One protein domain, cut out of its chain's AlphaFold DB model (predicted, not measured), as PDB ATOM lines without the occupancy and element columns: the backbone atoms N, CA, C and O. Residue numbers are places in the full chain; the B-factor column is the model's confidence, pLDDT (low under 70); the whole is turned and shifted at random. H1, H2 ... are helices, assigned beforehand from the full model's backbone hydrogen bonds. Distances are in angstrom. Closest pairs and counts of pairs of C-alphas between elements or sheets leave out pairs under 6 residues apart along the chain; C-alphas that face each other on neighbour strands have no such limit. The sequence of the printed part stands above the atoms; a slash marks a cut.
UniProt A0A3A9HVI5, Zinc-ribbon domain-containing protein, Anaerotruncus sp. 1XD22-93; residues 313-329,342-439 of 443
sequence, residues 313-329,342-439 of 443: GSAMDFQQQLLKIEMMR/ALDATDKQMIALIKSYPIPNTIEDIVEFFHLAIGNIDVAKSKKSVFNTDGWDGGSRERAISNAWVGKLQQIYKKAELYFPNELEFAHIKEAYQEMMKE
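What this domain is: This is residues 313 to 329 and 342 to 439 of the 443 residues of the protein "Zinc-ribbon domain-containing protein" of Anaerotruncus sp. 1XD22-93 (UniProt A0A3A9HVI5). A flat up-and-down bundle, each helix running against the one before, is built round long H5: H2 and H3 pack on H5, H1 covers them, and H6 folds back along H5. Short H4 packs on H5 too. The printed part has 115 residues, six named helices, H1 to H6, all helix; it is compact, radius of gyration of the C-alphas 14.6 A, spanning 44 by 35 by 18 A.

How they stand to each other: H5, residues 397 to 419, is the hub. H2, residues 345 to 356, touches it, closest C-alphas Ile 351 and Ile 401, 5.7 A. H3, residues 363 to 375, touches H5, opposite ways at a shallow tilt of 25 degrees, closest C-alphas Ala 373 and Leu 409, 5.6 A. H6, residues 424 to 439, makes a hairpin with H5. H1, residues 314 to 327, is apart from H5. In these five, every O i to N i+4 pair is within hydrogen-bond range.

Where its parts are: H5 spans 33.4 A from C-alpha 397 (-37.693, 141.900, 28.922). H4 is residues 379 to 382.

The domain as a whole: Residues 330 to 341 are cut out, leaving 14.6 A between C-alphas 329 and 342. The H4 to H5 link is long; pLDDT is under 70 at residues 313, 342 to 343 and 385 to 395.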
ATOM      1  N   GLY A 313     -19.403 144.655   7.015       61.16
ATOM      2  CA  GLY A 313     -20.407 143.641   7.364       61.16
ATOM      3  C   GLY A 313     -21.639 144.251   8.019       61.16
ATOM      4  O   GLY A 313     -21.588 144.822   9.107       61.16
ATOM      5  N   SER A 314     -22.750 144.218   7.306       70.00
ATOM      6  CA  SER A 314     -23.967 144.929   7.698       70.00
ATOM      7  C   SER A 314     -24.589 144.390   8.996       70.00
ATOM      8  O   SER A 314     -25.252 145.132   9.729       70.00
ATOM      9  N   ALA A 315     -24.310 143.121   9.308       73.69
ATOM     10  CA  ALA A 315     -24.569 142.484  10.593       73.69
ATOM     11  C   ALA A 315     -23.671 143.046  11.715       73.69
ATOM     12  O   ALA A 315     -24.136 143.234  12.838       73.69
ATOM     13  N   MET A 316     -22.419 143.391  11.408       70.69
ATOM     14  CA  MET A 316     -21.472 143.978  12.358       70.69
ATOM     15  C   MET A 316     -21.861 145.413  12.745       70.69
ATOM     16  O   MET A 316     -21.886 145.732  13.933       70.69
ATOM     17  N   ASP A 317     -22.232 146.268  11.781       77.31
ATOM     18  CA  ASP A 317     -22.762 147.619  12.075       77.31
ATOM     19  C   ASP A 317     -24.028 147.531  12.943       77.31
ATOM     20  O   ASP A 317     -24.176 148.243  13.940       77.31
ATOM     21  N   PHE A 318     -24.906 146.573  12.641       83.81
ATOM     22  CA  PHE A 318     -26.097 146.322  13.443       83.81
ATOM     23  C   PHE A 318     -25.759 145.958  14.897       83.81
ATOM     24  O   PHE A 318     -26.324 146.532  15.833       83.81
ATOM     25  N   GLN A 319     -24.817 145.031  15.096       82.88
ATOM     26  CA  GLN A 319     -24.350 144.624  16.423       82.88
ATOM     27  C   GLN A 319     -23.707 145.786  17.185       82.88
ATOM     28  O   GLN A 319     -23.981 145.961  18.371       82.88
ATOM     29  N   GLN A 320     -22.908 146.621  16.515       79.69
ATOM     30  CA  GLN A 320     -22.312 147.810  17.126       79.69
ATOM     31  C   GLN A 320     -23.376 148.811  17.585       79.69
ATOM     32  O   GLN A 320     -23.267 149.372  18.677       79.69
ATOM     33  N   GLN A 321     -24.428 149.025  16.791       84.12
ATOM     34  CA  GLN A 321     -25.529 149.910  17.172       84.12
ATOM     35  C   GLN A 321     -26.320 149.359  18.366       84.12
ATOM     36  O   GLN A 321     -26.667 150.131  19.262       84.12
ATOM     37  N   LEU A 322     -26.543 148.041  18.432       84.38
ATOM     38  CA  LEU A 322     -27.142 147.403  19.608       84.38
ATOM     39  C   LEU A 322     -26.264 147.550  20.852       84.38
ATOM     40  O   LEU A 322     -26.759 147.984  21.891       84.38
ATOM     41  N   LEU A 323     -24.966 147.260  20.738       82.94
ATOM     42  CA  LEU A 323     -24.015 147.402  21.840       82.94
ATOM     43  C   LEU A 323     -23.976 148.845  22.347       82.94
ATOM     44  O   LEU A 323     -24.004 149.086  23.549       82.94
ATOM     45  N   LYS A 324     -23.978 149.824  21.440       83.06
ATOM     46  CA  LYS A 324     -23.998 151.242  21.800       83.06
ATOM     47  C   LYS A 324     -25.250 151.622  22.591       83.06
ATOM     48  O   LYS A 324     -25.147 152.422  23.517       83.06
ATOM     49  N   ILE A 325     -26.417 151.077  22.236       82.31
ATOM     50  CA  ILE A 325     -27.651 151.269  23.009       82.31
ATOM     51  C   ILE A 325     -27.503 150.615  24.388       82.31
ATOM     52  O   ILE A 325     -27.815 151.249  25.393       82.31
ATOM     53  N   GLU A 326     -26.954 149.402  24.454       80.62
ATOM     54  CA  GLU A 326     -26.735 148.678  25.711       80.62
ATOM     55  C   GLU A 326     -25.795 149.427  26.668       80.62
ATOM     56  O   GLU A 326     -26.103 149.575  27.849       80.62
ATOM     57  N   MET A 327     -24.704 150.002  26.151       78.69
ATOM     58  CA  MET A 327     -23.741 150.806  26.918       78.69
ATOM     59  C   MET A 327     -24.343 152.084  27.521       78.69
ATOM     60  O   MET A 327     -23.777 152.648  28.454       78.69
ATOM     61  N   MET A 328     -25.478 152.567  27.003       76.12
ATOM     62  CA  MET A 328     -26.194 153.710  27.581       76.12
ATOM     63  C   MET A 328     -27.059 153.323  28.785       76.12
ATOM     64  O   MET A 328     -27.655 154.209  29.408       76.12
ATOM     65  N   ARG A 329     -27.153 152.033  29.135       78.62
ATOM     66  CA  ARG A 329     -27.856 151.608  30.344       78.62
ATOM     67  C   ARG A 329     -27.145 152.189  31.566       78.62
ATOM     68  O   ARG A 329     -26.016 151.841  31.886       78.62
ATOM     69  N   ALA A 342     -40.739 145.501  33.742       64.81
ATOM     70  CA  ALA A 342     -41.246 146.378  32.705       64.81
ATOM     71  C   ALA A 342     -40.060 146.798  31.843       64.81
ATOM     72  O   ALA A 342     -39.006 147.146  32.372       64.81
ATOM     73  N   LEU A 343     -40.248 146.763  30.523       69.88
ATOM     74  CA  LEU A 343     -39.228 147.160  29.554       69.88
ATOM     75  C   LEU A 343     -38.691 148.553  29.882       69.88
ATOM     76  O   LEU A 343     -39.460 149.526  29.915       69.88
ATOM     77  N   ASP A 344     -37.378 148.644  30.083       79.75
ATOM     78  CA  ASP A 344     -36.721 149.922  30.309       79.75
ATOM     79  C   ASP A 344     -36.641 150.734  28.992       79.75
ATOM     80  O   ASP A 344     -37.077 150.308  27.914       79.75
ATOM     81  N   ALA A 345     -36.160 151.977  29.070       84.19
ATOM     82  CA  ALA A 345     -36.036 152.824  27.883       84.19
ATOM     83  C   ALA A 345     -35.013 152.270  26.874       84.19
ATOM     84  O   ALA A 345     -35.181 152.464  25.669       84.19
ATOM     85  N   THR A 346     -33.986 151.576  27.360       83.62
ATOM     86  CA  THR A 346     -32.927 150.964  26.560       83.62
ATOM     87  C   THR A 346     -33.461 149.751  25.791       83.62
ATOM     88  O   THR A 346     -33.215 149.622  24.597       83.62
ATOM     89  N   ASP A 347     -34.300 148.930  26.419       84.38
ATOM     90  CA  ASP A 347     -34.978 147.775  25.827       84.38
ATOM     91  C   ASP A 347     -35.888 148.187  24.691       84.38
ATOM     92  O   ASP A 347     -35.875 147.589  23.616       84.38
ATOM     93  N   LYS A 348     -36.645 149.266  24.892       88.25
ATOM     94  CA  LYS A 348     -37.490 149.832  23.841       88.25
ATOM     95  C   LYS A 348     -36.659 150.316  22.656       88.25
ATOM     96  O   LYS A 348     -37.077 150.109  21.519       88.25
ATOM     97  N   GLN A 349     -35.497 150.920  22.904       88.56
ATOM     98  CA  GLN A 349     -34.582 151.349  21.842       88.56
ATOM     99  C   GLN A 349     -33.969 150.159  21.097       88.56
ATOM    100  O   GLN A 349     -33.970 150.161  19.869       88.56
ATOM    101  N   MET A 350     -33.525 149.116  21.804       87.69
ATOM    102  CA  MET A 350     -33.018 147.889  21.180       87.69
ATOM    103  C   MET A 350     -34.090 147.199  20.335       87.69
ATOM    104  O   MET A 350     -33.855 146.884  19.171       87.69
ATOM    105  N   ILE A 351     -35.294 147.018  20.884       89.94
ATOM    106  CA  ILE A 351     -36.433 146.426  20.170       89.94
ATOM    107  C   ILE A 351     -36.778 147.249  18.926       89.94
ATOM    108  O   ILE A 351     -37.039 146.676  17.866       89.94
ATOM    109  N   ALA A 352     -36.791 148.581  19.038       90.88
ATOM    110  CA  ALA A 352     -37.033 149.463  17.903       90.88
ATOM    111  C   ALA A 352     -35.958 149.279  16.824       90.88
ATOM    112  O   ALA A 352     -36.313 149.063  15.668       90.88
ATOM    113  N   LEU A 353     -34.676 149.267  17.212       91.31
ATOM    114  CA  LEU A 353     -33.556 149.057  16.298       91.31
ATOM    115  C   LEU A 353     -33.668 147.709  15.571       91.31
ATOM    116  O   LEU A 353     -33.630 147.689  14.344       91.31
ATOM    117  N   ILE A 354     -33.894 146.601  16.289       92.75
ATOM    118  CA  ILE A 354     -34.075 145.264  15.688       92.75
ATOM    119  C   ILE A 354     -35.166 145.299  14.613       92.75
ATOM    120  O   ILE A 354     -34.962 144.844  13.481       92.75
ATOM    121  N   LYS A 355     -36.317 145.894  14.943       91.88
ATOM    122  CA  LYS A 355     -37.474 145.954  14.046       91.88
ATOM    123  C   LYS A 355     -37.241 146.839  12.823       91.88
ATOM    124  O   LYS A 355     -37.678 146.457  11.741       91.88
ATOM    125  N   SER A 356     -36.588 147.993  12.977       90.12
ATOM    126  CA  SER A 356     -36.471 149.000  11.913       90.12
ATOM    127  C   SER A 356     -35.178 148.933  11.104       90.12
ATOM    128  O   SER A 356     -35.089 149.594  10.073       90.12
ATOM    129  N   TYR A 357     -34.162 148.191  11.558       90.31
ATOM    130  CA  TYR A 357     -32.863 148.184  10.885       90.31
ATOM    131  C   TYR A 357     -32.968 147.668   9.438       90.31
ATOM    132  O   TYR A 357     -33.654 146.673   9.197       90.31
ATOM    133  N   PRO A 358     -32.321 148.296   8.450       84.62
ATOM    134  CA  PRO A 358     -32.429 147.857   7.064       84.62
ATOM    135  C   PRO A 358     -31.824 146.464   6.872       84.62
ATOM    136  O   PRO A 358     -30.732 146.175   7.350       84.62
ATOM    137  N   ILE A 359     -32.528 145.593   6.146       83.56
ATOM    138  CA  ILE A 359     -31.947 144.315   5.730       83.56
ATOM    139  C   ILE A 359     -31.025 144.590   4.529       83.56
ATOM    140  O   ILE A 359     -31.469 145.267   3.595       83.56
ATOM    141  N   PRO A 360     -29.792 144.069   4.518       78.38
ATOM    142  CA  PRO A 360     -28.809 144.244   3.442       78.38
ATOM    143  C   PRO A 360     -29.271 143.664   2.103       78.38
ATOM    144  O   PRO A 360     -30.282 142.967   2.044       78.38
ATOM    145  N   ASN A 361     -28.555 143.975   1.019       75.81
ATOM    146  CA  ASN A 361     -28.946 143.600  -0.348       75.81
ATOM    147  C   ASN A 361     -28.054 142.533  -1.004       75.81
ATOM    148  O   ASN A 361     -28.399 142.090  -2.095       75.81
ATOM    149  N   THR A 362     -26.927 142.149  -0.396       81.31
ATOM    150  CA  THR A 362     -26.071 141.065  -0.912       81.31
ATOM    151  C   THR A 362     -26.535 139.723  -0.348       81.31
ATOM    152  O   THR A 362     -27.173 139.682   0.707       81.31
ATOM    153  N   ILE A 363     -26.249 138.627  -1.055       79.38
ATOM    154  CA  ILE A 363     -26.633 137.283  -0.605       79.38
ATOM    155  C   ILE A 363     -25.880 136.954   0.686       79.38
ATOM    156  O   ILE A 363     -26.492 136.542   1.668       79.38
ATOM    157  N   GLU A 364     -24.579 137.232   0.715       79.12
ATOM    158  CA  GLU A 364     -23.685 136.961   1.837       79.12
ATOM    159  C   GLU A 364     -24.122 137.712   3.099       79.12
ATOM    160  O   GLU A 364     -24.253 137.103   4.160       79.12
ATOM    161  N   ASP A 365     -24.441 139.006   2.986       78.38
ATOM    162  CA  ASP A 365     -24.922 139.797   4.122       78.38
ATOM    163  C   ASP A 365     -26.315 139.340   4.594       78.38
ATOM    164  O   ASP A 365     -26.611 139.371   5.788       78.38
ATOM    165  N   ILE A 366     -27.210 138.937   3.678       87.31
ATOM    166  CA  ILE A 366     -28.535 138.413   4.049       87.31
ATOM    167  C   ILE A 366     -28.379 137.093   4.813       87.31
ATOM    168  O   ILE A 366     -29.051 136.901   5.827       87.31
ATOM    169  N   VAL A 367     -27.482 136.212   4.360       85.44
ATOM    170  CA  VAL A 367     -27.150 134.948   5.027       85.44
ATOM    171  C   VAL A 367     -26.522 135.208   6.397       85.44
ATOM    172  O   VAL A 367     -26.942 134.605   7.384       85.44
ATOM    173  N   GLU A 368     -25.561 136.123   6.506       84.56
ATOM    174  CA  GLU A 368     -24.939 136.478   7.786       84.56
ATOM    175  C   GLU A 368     -25.977 137.043   8.765       84.56
ATOM    176  O   GLU A 368     -26.071 136.611   9.919       84.56
ATOM    177  N   PHE A 369     -26.833 137.953   8.292       89.31
ATOM    178  CA  PHE A 369     -27.847 138.567   9.139       89.31
ATOM    179  C   PHE A 369     -28.947 137.580   9.552       89.31
ATOM    180  O   PHE A 369     -29.496 137.686  10.651       89.31
ATOM    181  N   PHE A 370     -29.245 136.590   8.705       92.88
ATOM    182  CA  PHE A 370     -30.138 135.481   9.029       92.88
ATOM    183  C   PHE A 370     -29.602 134.647  10.202       92.88
ATOM    184  O   PHE A 370     -30.326 134.426  11.175       92.88
ATOM    185  N   HIS A 371     -28.329 134.245  10.156       85.50
ATOM    186  CA  HIS A 371     -27.696 133.493  11.243       85.50
ATOM    187  C   HIS A 371     -27.612 134.312  12.533       85.50
ATOM    188  O   HIS A 371     -27.877 133.786  13.615       85.50
ATOM    189  N   LEU A 372     -27.331 135.616  12.422       88.31
ATOM    190  CA  LEU A 372     -27.377 136.515  13.570       88.31
ATOM    191  C   LEU A 372     -28.774 136.538  14.208       88.31
ATOM    192  O   LEU A 372     -28.891 136.470  15.432       88.31
ATOM    193  N   ALA A 373     -29.832 136.617  13.397       91.19
ATOM    194  CA  ALA A 373     -31.199 136.624  13.899       91.19
ATOM    195  C   ALA A 373     -31.566 135.309  14.596       91.19
ATOM    196  O   ALA A 373     -32.129 135.353  15.687       91.19
ATOM    197  N   ILE A 374     -31.197 134.160  14.022       89.81
ATOM    198  CA  ILE A 374     -31.390 132.847  14.656       89.81
ATOM    199  C   ILE A 374     -30.689 132.780  16.014       89.81
ATOM    200  O   ILE A 374     -31.320 132.418  17.006       89.81
ATOM    201  N   GLY A 375     -29.416 133.177  16.083       83.88
ATOM    202  CA  GLY A 375     -28.618 133.084  17.309       83.88
ATOM    203  C   GLY A 375     -29.149 133.924  18.477       83.88
ATOM    204  O   GLY A 375     -28.807 133.657  19.624       83.88
ATOM    205  N   ASN A 376     -30.003 134.914  18.204       85.94
ATOM    206  CA  ASN A 376     -30.579 135.799  19.218       85.94
ATOM    207  C   ASN A 376     -32.027 135.447  19.616       85.94
ATOM    208  O   ASN A 376     -32.618 136.138  20.452       85.94
ATOM    209  N   ILE A 377     -32.619 134.389  19.049       88.31
ATOM    210  CA  ILE A 377     -33.971 133.938  19.406       88.31
ATOM    211  C   ILE A 377     -33.899 132.919  20.548       88.31
ATOM    212  O   ILE A 377     -33.446 131.790  20.390       88.31
ATOM    213  N   ASP A 378     -34.440 133.294  21.706       84.88
ATOM    214  CA  ASP A 378     -34.747 132.362  22.794       84.88
ATOM    215  C   ASP A 378     -36.082 131.653  22.505       84.88
ATOM    216  O   ASP A 378     -37.167 132.213  22.722       84.88
ATOM    217  N   VAL A 379     -35.997 130.415  22.006       85.25
ATOM    218  CA  VAL A 379     -37.156 129.581  21.646       85.25
ATOM    219  C   VAL A 379     -38.059 129.325  22.851       85.25
ATOM    220  O   VAL A 379     -39.280 129.379  22.721       85.25
ATOM    221  N   ALA A 380     -37.502 129.091  24.045       82.44
ATOM    222  CA  ALA A 380     -38.299 128.783  25.232       82.44
ATOM    223  C   ALA A 380     -39.215 129.953  25.628       82.44
ATOM    224  O   ALA A 380     -40.334 129.729  26.095       82.44
ATOM    225  N   LYS A 381     -38.762 131.190  25.398       81.00
ATOM    226  CA  LYS A 381     -39.514 132.414  25.715       81.00
ATOM    227  C   LYS A 381     -40.455 132.861  24.598       81.00
ATOM    228  O   LYS A 381     -41.534 133.389  24.888       81.00
ATOM    229  N   SER A 382     -40.072 132.641  23.342       79.81
ATOM    230  CA  SER A 382     -40.819 133.115  22.164       79.81
ATOM    231  C   SER A 382     -41.797 132.096  21.591       79.81
ATOM    232  O   SER A 382     -42.643 132.443  20.769       79.81
ATOM    233  N   LYS A 383     -41.737 130.839  22.038       79.25
ATOM    234  CA  LYS A 383     -42.675 129.797  21.623       79.25
ATOM    235  C   LYS A 383     -44.116 130.169  21.963       79.25
ATOM    236  O   LYS A 383     -44.441 130.546  23.098       79.25
ATOM    237  N   LYS A 384     -45.005 130.001  20.983       73.44
ATOM    238  CA  LYS A 384     -46.441 130.227  21.152       73.44
ATOM    239  C   LYS A 384     -47.025 129.173  22.093       73.44
ATOM    240  O   LYS A 384     -46.846 127.964  21.919       73.44
ATOM    241  N   SER A 385     -47.718 129.636  23.125       67.50
ATOM    242  CA  SER A 385     -48.360 128.809  24.151       67.50
ATOM    243  C   SER A 385     -49.682 129.454  24.563       67.50
ATOM    244  O   SER A 385     -49.900 130.636  24.313       67.50
ATOM    245  N   VAL A 386     -50.561 128.690  25.215       57.38
ATOM    246  CA  VAL A 386     -51.863 129.164  25.728       57.38
ATOM    247  C   VAL A 386     -51.693 130.347  26.697       57.38
ATOM    248  O   VAL A 386     -52.552 131.216  26.764       57.38
ATOM    249  N   PHE A 387     -50.550 130.420  27.386       54.25
ATOM    250  CA  PHE A 387     -50.170 131.519  28.287       54.25
ATOM    251  C   PHE A 387     -49.362 132.636  27.600       54.25
ATOM    252  O   PHE A 387     -48.938 133.584  28.253       54.25
ATOM    253  N   ASN A 388     -49.112 132.507  26.295       55.28
ATOM    254  CA  ASN A 388     -48.135 133.277  25.525       55.28
ATOM    255  C   ASN A 388     -48.736 133.702  24.169       55.28
ATOM    256  O   ASN A 388     -48.095 133.563  23.127       55.28
ATOM    257  N   THR A 389     -49.997 134.143  24.173       52.84
ATOM    258  CA  THR A 389     -50.753 134.541  22.979       52.84
ATOM    259  C   THR A 389     -50.469 135.979  22.538       52.84
ATOM    260  O   THR A 389     -50.018 136.829  23.310       52.84
ATOM    261  N   ASP A 390     -50.705 136.215  21.249       50.50
ATOM    262  CA  ASP A 390     -50.361 137.434  20.524       50.50
ATOM    263  C   ASP A 390     -51.112 138.643  21.115       50.50
ATOM    264  O   ASP A 390     -52.341 138.670  21.138       50.50
ATOM    265  N   GLY A 391     -50.367 139.638  21.609       52.00
ATOM    266  CA  GLY A 391     -50.906 140.914  22.105       52.00
ATOM    267  C   GLY A 391     -50.444 141.318  23.507       52.00
ATOM    268  O   GLY A 391     -50.503 142.501  23.834       52.00
ATOM    269  N   TRP A 392     -49.932 140.376  24.308       48.09
ATOM    270  CA  TRP A 392     -49.379 140.650  25.639       48.09
ATOM    271  C   TRP A 392     -47.911 140.204  25.699       48.09
ATOM    272  O   TRP A 392     -47.596 139.010  25.758       48.09
ATOM    273  N   ASP A 393     -46.998 141.175  25.682       53.50
ATOM    274  CA  ASP A 393     -45.541 141.002  25.773       53.50
ATOM    275  C   ASP A 393     -45.062 140.534  27.157       53.50
ATOM    276  O   ASP A 393     -43.875 140.294  27.353       53.50
ATOM    277  N   GLY A 394     -45.986 140.274  28.087       52.09
ATOM    278  CA  GLY A 394     -45.761 139.328  29.179       52.09
ATOM    279  C   GLY A 394     -44.677 139.731  30.155       52.09
ATOM    280  O   GLY A 394     -44.076 138.827  30.718       52.09
ATOM    281  N   GLY A 395     -44.429 141.032  30.334       55.53
ATOM    282  CA  GLY A 395     -43.561 141.604  31.374       55.53
ATOM    283  C   GLY A 395     -42.064 141.294  31.240       55.53
ATOM    284  O   GLY A 395     -41.241 142.156  31.524       55.53
ATOM    285  N   SER A 396     -41.685 140.114  30.747       71.50
ATOM    286  CA  SER A 396     -40.294 139.690  30.608       71.50
ATOM    287  C   SER A 396     -39.626 140.402  29.436       71.50
ATOM    288  O   SER A 396     -39.922 140.181  28.257       71.50
ATOM    289  N   ARG A 397     -38.654 141.235  29.799       81.69
ATOM    290  CA  ARG A 397     -37.693 141.900  28.922       81.69
ATOM    291  C   ARG A 397     -37.141 140.980  27.836       81.69
ATOM    292  O   ARG A 397     -37.155 141.312  26.651       81.69
ATOM    293  N   GLU A 398     -36.677 139.804  28.238       79.19
ATOM    294  CA  GLU A 398     -35.998 138.850  27.368       79.19
ATOM    295  C   GLU A 398     -36.946 138.302  26.301       79.19
ATOM    296  O   GLU A 398     -36.548 138.100  25.155       79.19
ATOM    297  N   ARG A 399     -38.223 138.108  26.654       83.75
ATOM    298  CA  ARG A 399     -39.250 137.690  25.699       83.75
ATOM    299  C   ARG A 399     -39.517 138.768  24.654       83.75
ATOM    300  O   ARG A 399     -39.624 138.450  23.473       83.75
ATOM    301  N   ALA A 400     -39.618 140.035  25.052       84.69
ATOM    302  CA  ALA A 400     -39.894 141.122  24.115       84.69
ATOM    303  C   ALA A 400     -38.756 141.319  23.097       84.69
ATOM    304  O   ALA A 400     -39.021 141.518  21.908       84.69
ATOM    305  N   ILE A 401     -37.502 141.211  23.550       86.50
ATOM    306  CA  ILE A 401     -36.314 141.270  22.687       86.50
ATOM    307  C   ILE A 401     -36.280 140.059  21.746       86.50
ATOM    308  O   ILE A 401     -36.162 140.231  20.534       86.50
ATOM    309  N   SER A 402     -36.472 138.844  22.271       89.56
ATOM    310  CA  SER A 402     -36.501 137.619  21.460       89.56
ATOM    311  C   SER A 402     -37.618 137.653  20.402       89.56
ATOM    312  O   SER A 402     -37.390 137.345  19.235       89.56
ATOM    313  N   ASN A 403     -38.815 138.142  20.744       89.31
ATOM    314  CA  ASN A 403     -39.909 138.324  19.782       89.31
ATOM    315  C   ASN A 403     -39.584 139.356  18.689       89.31
ATOM    316  O   ASN A 403     -40.030 139.210  17.549       89.31
ATOM    317  N   ALA A 404     -38.821 140.408  19.009       91.12
ATOM    318  CA  ALA A 404     -38.351 141.353  18.000       91.12
ATOM    319  C   ALA A 404     -37.442 140.652  16.978       91.12
ATOM    320  O   ALA A 404     -37.590 140.882  15.775       91.12
ATOM    321  N   TRP A 405     -36.576 139.748  17.443       94.06
ATOM    322  CA  TRP A 405     -35.725 138.919  16.593       94.06
ATOM    323  C   TRP A 405     -36.501 137.913  15.748       94.06
ATOM    324  O   TRP A 405     -36.209 137.787  14.562       94.06
ATOM    325  N   VAL A 406     -37.552 137.285  16.286       93.75
ATOM    326  CA  VAL A 406     -38.468 136.443  15.489       93.75
ATOM    327  C   VAL A 406     -39.078 137.251  14.341       93.75
ATOM    328  O   VAL A 406     -39.040 136.825  13.186       93.75
ATOM    329  N   GLY A 407     -39.588 138.451  14.628       92.75
ATOM    330  CA  GLY A 407     -40.127 139.335  13.594       92.75
ATOM    331  C   GLY A 407     -39.075 139.740  12.558       92.75
ATOM    332  O   GLY A 407     -39.373 139.810  11.366       92.75
ATOM    333  N   LYS A 408     -37.830 139.966  12.986       94.50
ATOM    334  CA  LYS A 408     -36.715 140.276  12.087       94.50
ATOM    335  C   LYS A 408     -36.356 139.100  11.183       94.50
ATOM    336  O   LYS A 408     -36.222 139.292   9.977       94.50
ATOM    337  N   LEU A 409     -36.282 137.893  11.738       95.88
ATOM    338  CA  LEU A 409     -36.031 136.656  11.002       95.88
ATOM    339  C   LEU A 409     -37.069 136.450   9.888       95.88
ATOM    340  O   LEU A 409     -36.707 136.147   8.755       95.88
ATOM    341  N   GLN A 410     -38.350 136.701  10.177       95.94
ATOM    342  CA  GLN A 410     -39.423 136.647   9.176       95.94
ATOM    343  C   GLN A 410     -39.230 137.656   8.036       95.94
ATOM    344  O   GLN A 410     -39.497 137.337   6.878       95.94
ATOM    345  N   GLN A 411     -38.767 138.874   8.337       94.31
ATOM    346  CA  GLN A 411     -38.466 139.870   7.304       94.31
ATOM    347  C   GLN A 411     -37.280 139.436   6.431       94.31
ATOM    348  O   GLN A 411     -37.336 139.593   5.212       94.31
ATOM    349  N   ILE A 412     -36.229 138.877   7.044       94.88
ATOM    350  CA  ILE A 412     -35.041 138.376   6.339       94.88
ATOM    351  C   ILE A 412     -35.424 137.233   5.400       94.88
ATOM    352  O   ILE A 412     -35.089 137.289   4.219       94.88
ATOM    353  N   TYR A 413     -36.202 136.261   5.885       96.56
ATOM    354  CA  TYR A 413     -36.678 135.140   5.076       96.56
ATOM    355  C   TYR A 413     -37.463 135.601   3.841       96.56
ATOM    356  O   TYR A 413     -37.132 135.216   2.723       96.56
ATOM    357  N   LYS A 414     -38.447 136.495   4.023       95.75
ATOM    358  CA  LYS A 414     -39.228 137.056   2.905       95.75
ATOM    359  C   LYS A 414     -38.353 137.774   1.883       95.75
ATOM    360  O   LYS A 414     -38.638 137.739   0.689       95.75
ATOM    361  N   LYS A 415     -37.303 138.458   2.343       91.88
ATOM    362  CA  LYS A 415     -36.369 139.128   1.443       91.88
ATOM    363  C   LYS A 415     -35.527 138.121   0.663       91.88
ATOM    364  O   LYS A 415     -35.398 138.285  -0.544       91.88
ATOM    365  N   ALA A 416     -34.998 137.095   1.326       93.50
ATOM    366  CA  ALA A 416     -34.227 136.031   0.687       93.50
ATOM    367  C   ALA A 416     -35.055 135.297  -0.383       93.50
ATOM    368  O   ALA A 416     -34.592 135.134  -1.509       93.50
ATOM    369  N   GLU A 417     -36.312 134.969  -0.063       95.75
ATOM    370  CA  GLU A 417     -37.267 134.344  -0.990       95.75
ATOM    371  C   GLU A 417     -37.512 135.195  -2.242       95.75
ATOM    372  O   GLU A 417     -37.667 134.662  -3.336       95.75
ATOM    373  N   LEU A 418     -37.511 136.522  -2.106       91.38
ATOM    374  CA  LEU A 418     -37.690 137.428  -3.238       91.38
ATOM    375  C   LEU A 418     -36.404 137.631  -4.055       91.38
ATOM    376  O   LEU A 418     -36.477 137.768  -5.274       91.38
ATOM    377  N   TYR A 419     -35.246 137.717  -3.397       85.19
ATOM    378  CA  TYR A 419     -33.993 138.141  -4.030       85.19
ATOM    379  C   TYR A 419     -33.239 136.997  -4.712       85.19
ATOM    380  O   TYR A 419     -32.706 137.202  -5.799       85.19
ATOM    381  N   PHE A 420     -33.170 135.818  -4.089       87.50
ATOM    382  CA  PHE A 420     -32.354 134.705  -4.583       87.50
ATOM    383  C   PHE A 420     -33.032 133.328  -4.412       87.50
ATOM    384  O   PHE A 420     -32.415 132.392  -3.910       87.50
ATOM    385  N   PRO A 421     -34.292 133.142  -4.864       90.88
ATOM    386  CA  PRO A 421     -35.066 131.916  -4.616       90.88
ATOM    387  C   PRO A 421     -34.483 130.632  -5.226       90.88
ATOM    388  O   PRO A 421     -34.880 129.538  -4.828       90.88
ATOM    389  N   ASN A 422     -33.596 130.754  -6.216       89.12
ATOM    390  CA  ASN A 422     -33.025 129.621  -6.947       89.12
ATOM    391  C   ASN A 422     -31.583 129.298  -6.526       89.12
ATOM    392  O   ASN A 422     -31.007 128.352  -7.058       89.12
ATOM    393  N   GLU A 423     -31.005 130.077  -5.611       84.38
ATOM    394  CA  GLU A 423     -29.638 129.868  -5.134       84.38
ATOM    395  C   GLU A 423     -29.596 128.823  -4.010       84.38
ATOM    396  O   GLU A 423     -30.568 128.633  -3.267       84.38
ATOM    397  N   LEU A 424     -28.452 128.151  -3.862       86.50
ATOM    398  CA  LEU A 424     -28.254 127.110  -2.847       86.50
ATOM    399  C   LEU A 424     -28.416 127.674  -1.427       86.50
ATOM    400  O   LEU A 424     -28.998 127.038  -0.548       86.50
ATOM    401  N   GLU A 425     -27.959 128.903  -1.220       85.00
ATOM    402  CA  GLU A 425     -28.036 129.644   0.030       85.00
ATOM    403  C   GLU A 425     -29.487 129.821   0.491       85.00
ATOM    404  O   GLU A 425     -29.777 129.728   1.687       85.00
ATOM    405  N   PHE A 426     -30.426 130.021  -0.443       93.38
ATOM    406  CA  PHE A 426     -31.839 130.131  -0.093       93.38
ATOM    407  C   PHE A 426     -32.421 128.801   0.381       93.38
ATOM    408  O   PHE A 426     -33.245 128.798   1.296       93.38
ATOM    409  N   ALA A 427     -31.987 127.670  -0.185       92.19
ATOM    410  CA  ALA A 427     -32.431 126.356   0.272       92.19
ATOM    411  C   ALA A 427     -32.062 126.132   1.749       92.19
ATOM    412  O   ALA A 427     -32.931 125.756   2.539       92.19
ATOM    413  N   HIS A 428     -30.829 126.473   2.140       90.94
ATOM    414  CA  HIS A 428     -30.382 126.397   3.536       90.94
ATOM    415  C   HIS A 428     -31.155 127.358   4.451       90.94
ATOM    416  O   HIS A 428     -31.620 126.960   5.521       90.94
ATOM    417  N   ILE A 429     -31.358 128.612   4.023       94.31
ATOM    418  CA  ILE A 429     -32.180 129.586   4.762       94.31
ATOM    419  C   ILE A 429     -33.601 129.055   4.968       94.31
ATOM    420  O   ILE A 429     -34.170 129.190   6.051       94.31
ATOM    421  N   LYS A 430     -34.194 128.455   3.934       96.19
ATOM    422  CA  LYS A 430     -35.562 127.941   3.969       96.19
ATOM    423  C   LYS A 430     -35.719 126.780   4.933       96.19
ATOM    424  O   LYS A 430     -36.677 126.791   5.702       96.19
ATOM    425  N   GLU A 431     -34.799 125.827   4.911       95.50
ATOM    426  CA  GLU A 431     -34.803 124.695   5.835       95.50
ATOM    427  C   GLU A 431     -34.694 125.169   7.293       95.50
ATOM    428  O   GLU A 431     -35.604 124.923   8.089       95.50
ATOM    429  N   ALA A 432     -33.668 125.965   7.608       92.06
ATOM    430  CA  ALA A 432     -33.447 126.490   8.956       92.06
ATOM    431  C   ALA A 432     -34.607 127.380   9.444       92.06
ATOM    432  O   ALA A 432     -35.005 127.331  10.609       92.06
ATOM    433  N   TYR A 433     -35.196 128.186   8.555       95.94
ATOM    434  CA  TYR A 433     -36.360 129.010   8.879       95.94
ATOM    435  C   TYR A 433     -37.584 128.158   9.230       95.94
ATOM    436  O   TYR A 433     -38.277 128.440  10.209       95.94
ATOM    437  N   GLN A 434     -37.867 127.122   8.437       94.94
ATOM    438  CA  GLN A 434     -39.008 126.236   8.663       94.94
ATOM    439  C   GLN A 434     -38.867 125.461   9.973       94.94
ATOM    440  O   GLN A 434     -39.838 125.366  10.730       94.94
ATOM    441  N   GLU A 435     -37.668 124.957  10.263       93.19
ATOM    442  CA  GLU A 435     -37.356 124.309  11.536       93.19
ATOM    443  C   GLU A 435     -37.596 125.263  12.712       93.19
ATOM    444  O   GLU A 435     -38.387 124.956  13.607       93.19
ATOM    445  N   MET A 436     -37.039 126.474  12.650       89.75
ATOM    446  CA  MET A 436     -37.214 127.490  13.690       89.75
ATOM    447  C   MET A 436     -38.692 127.861  13.908       89.75
ATOM    448  O   MET A 436     -39.171 127.925  15.044       89.75
ATOM    449  N   MET A 437     -39.465 128.068  12.836       91.25
ATOM    450  CA  MET A 437     -40.898 128.382  12.949       91.25
ATOM    451  C   MET A 437     -41.700 127.226  13.554       91.25
ATOM    452  O   MET A 437     -42.622 127.462  14.342       91.25
ATOM    453  N   LYS A 438     -41.330 125.978  13.252       91.25
ATOM    454  CA  LYS A 438     -41.927 124.784  13.860       91.25
ATOM    455  C   LYS A 438     -41.621 124.709  15.357       91.25
ATOM    456  O   LYS A 438     -42.531 124.468  16.155       91.25
ATOM    457  N   GLU A 439     -40.378 124.960  15.768       88.50
ATOM    458  CA  GLU A 439     -39.992 124.967  17.185       88.50
ATOM    459  C   GLU A 439     -40.746 126.026  17.998       88.50
ATOM    460  O   GLU A 439     -41.232 125.747  19.108       88.50
TER     461      GLU A 439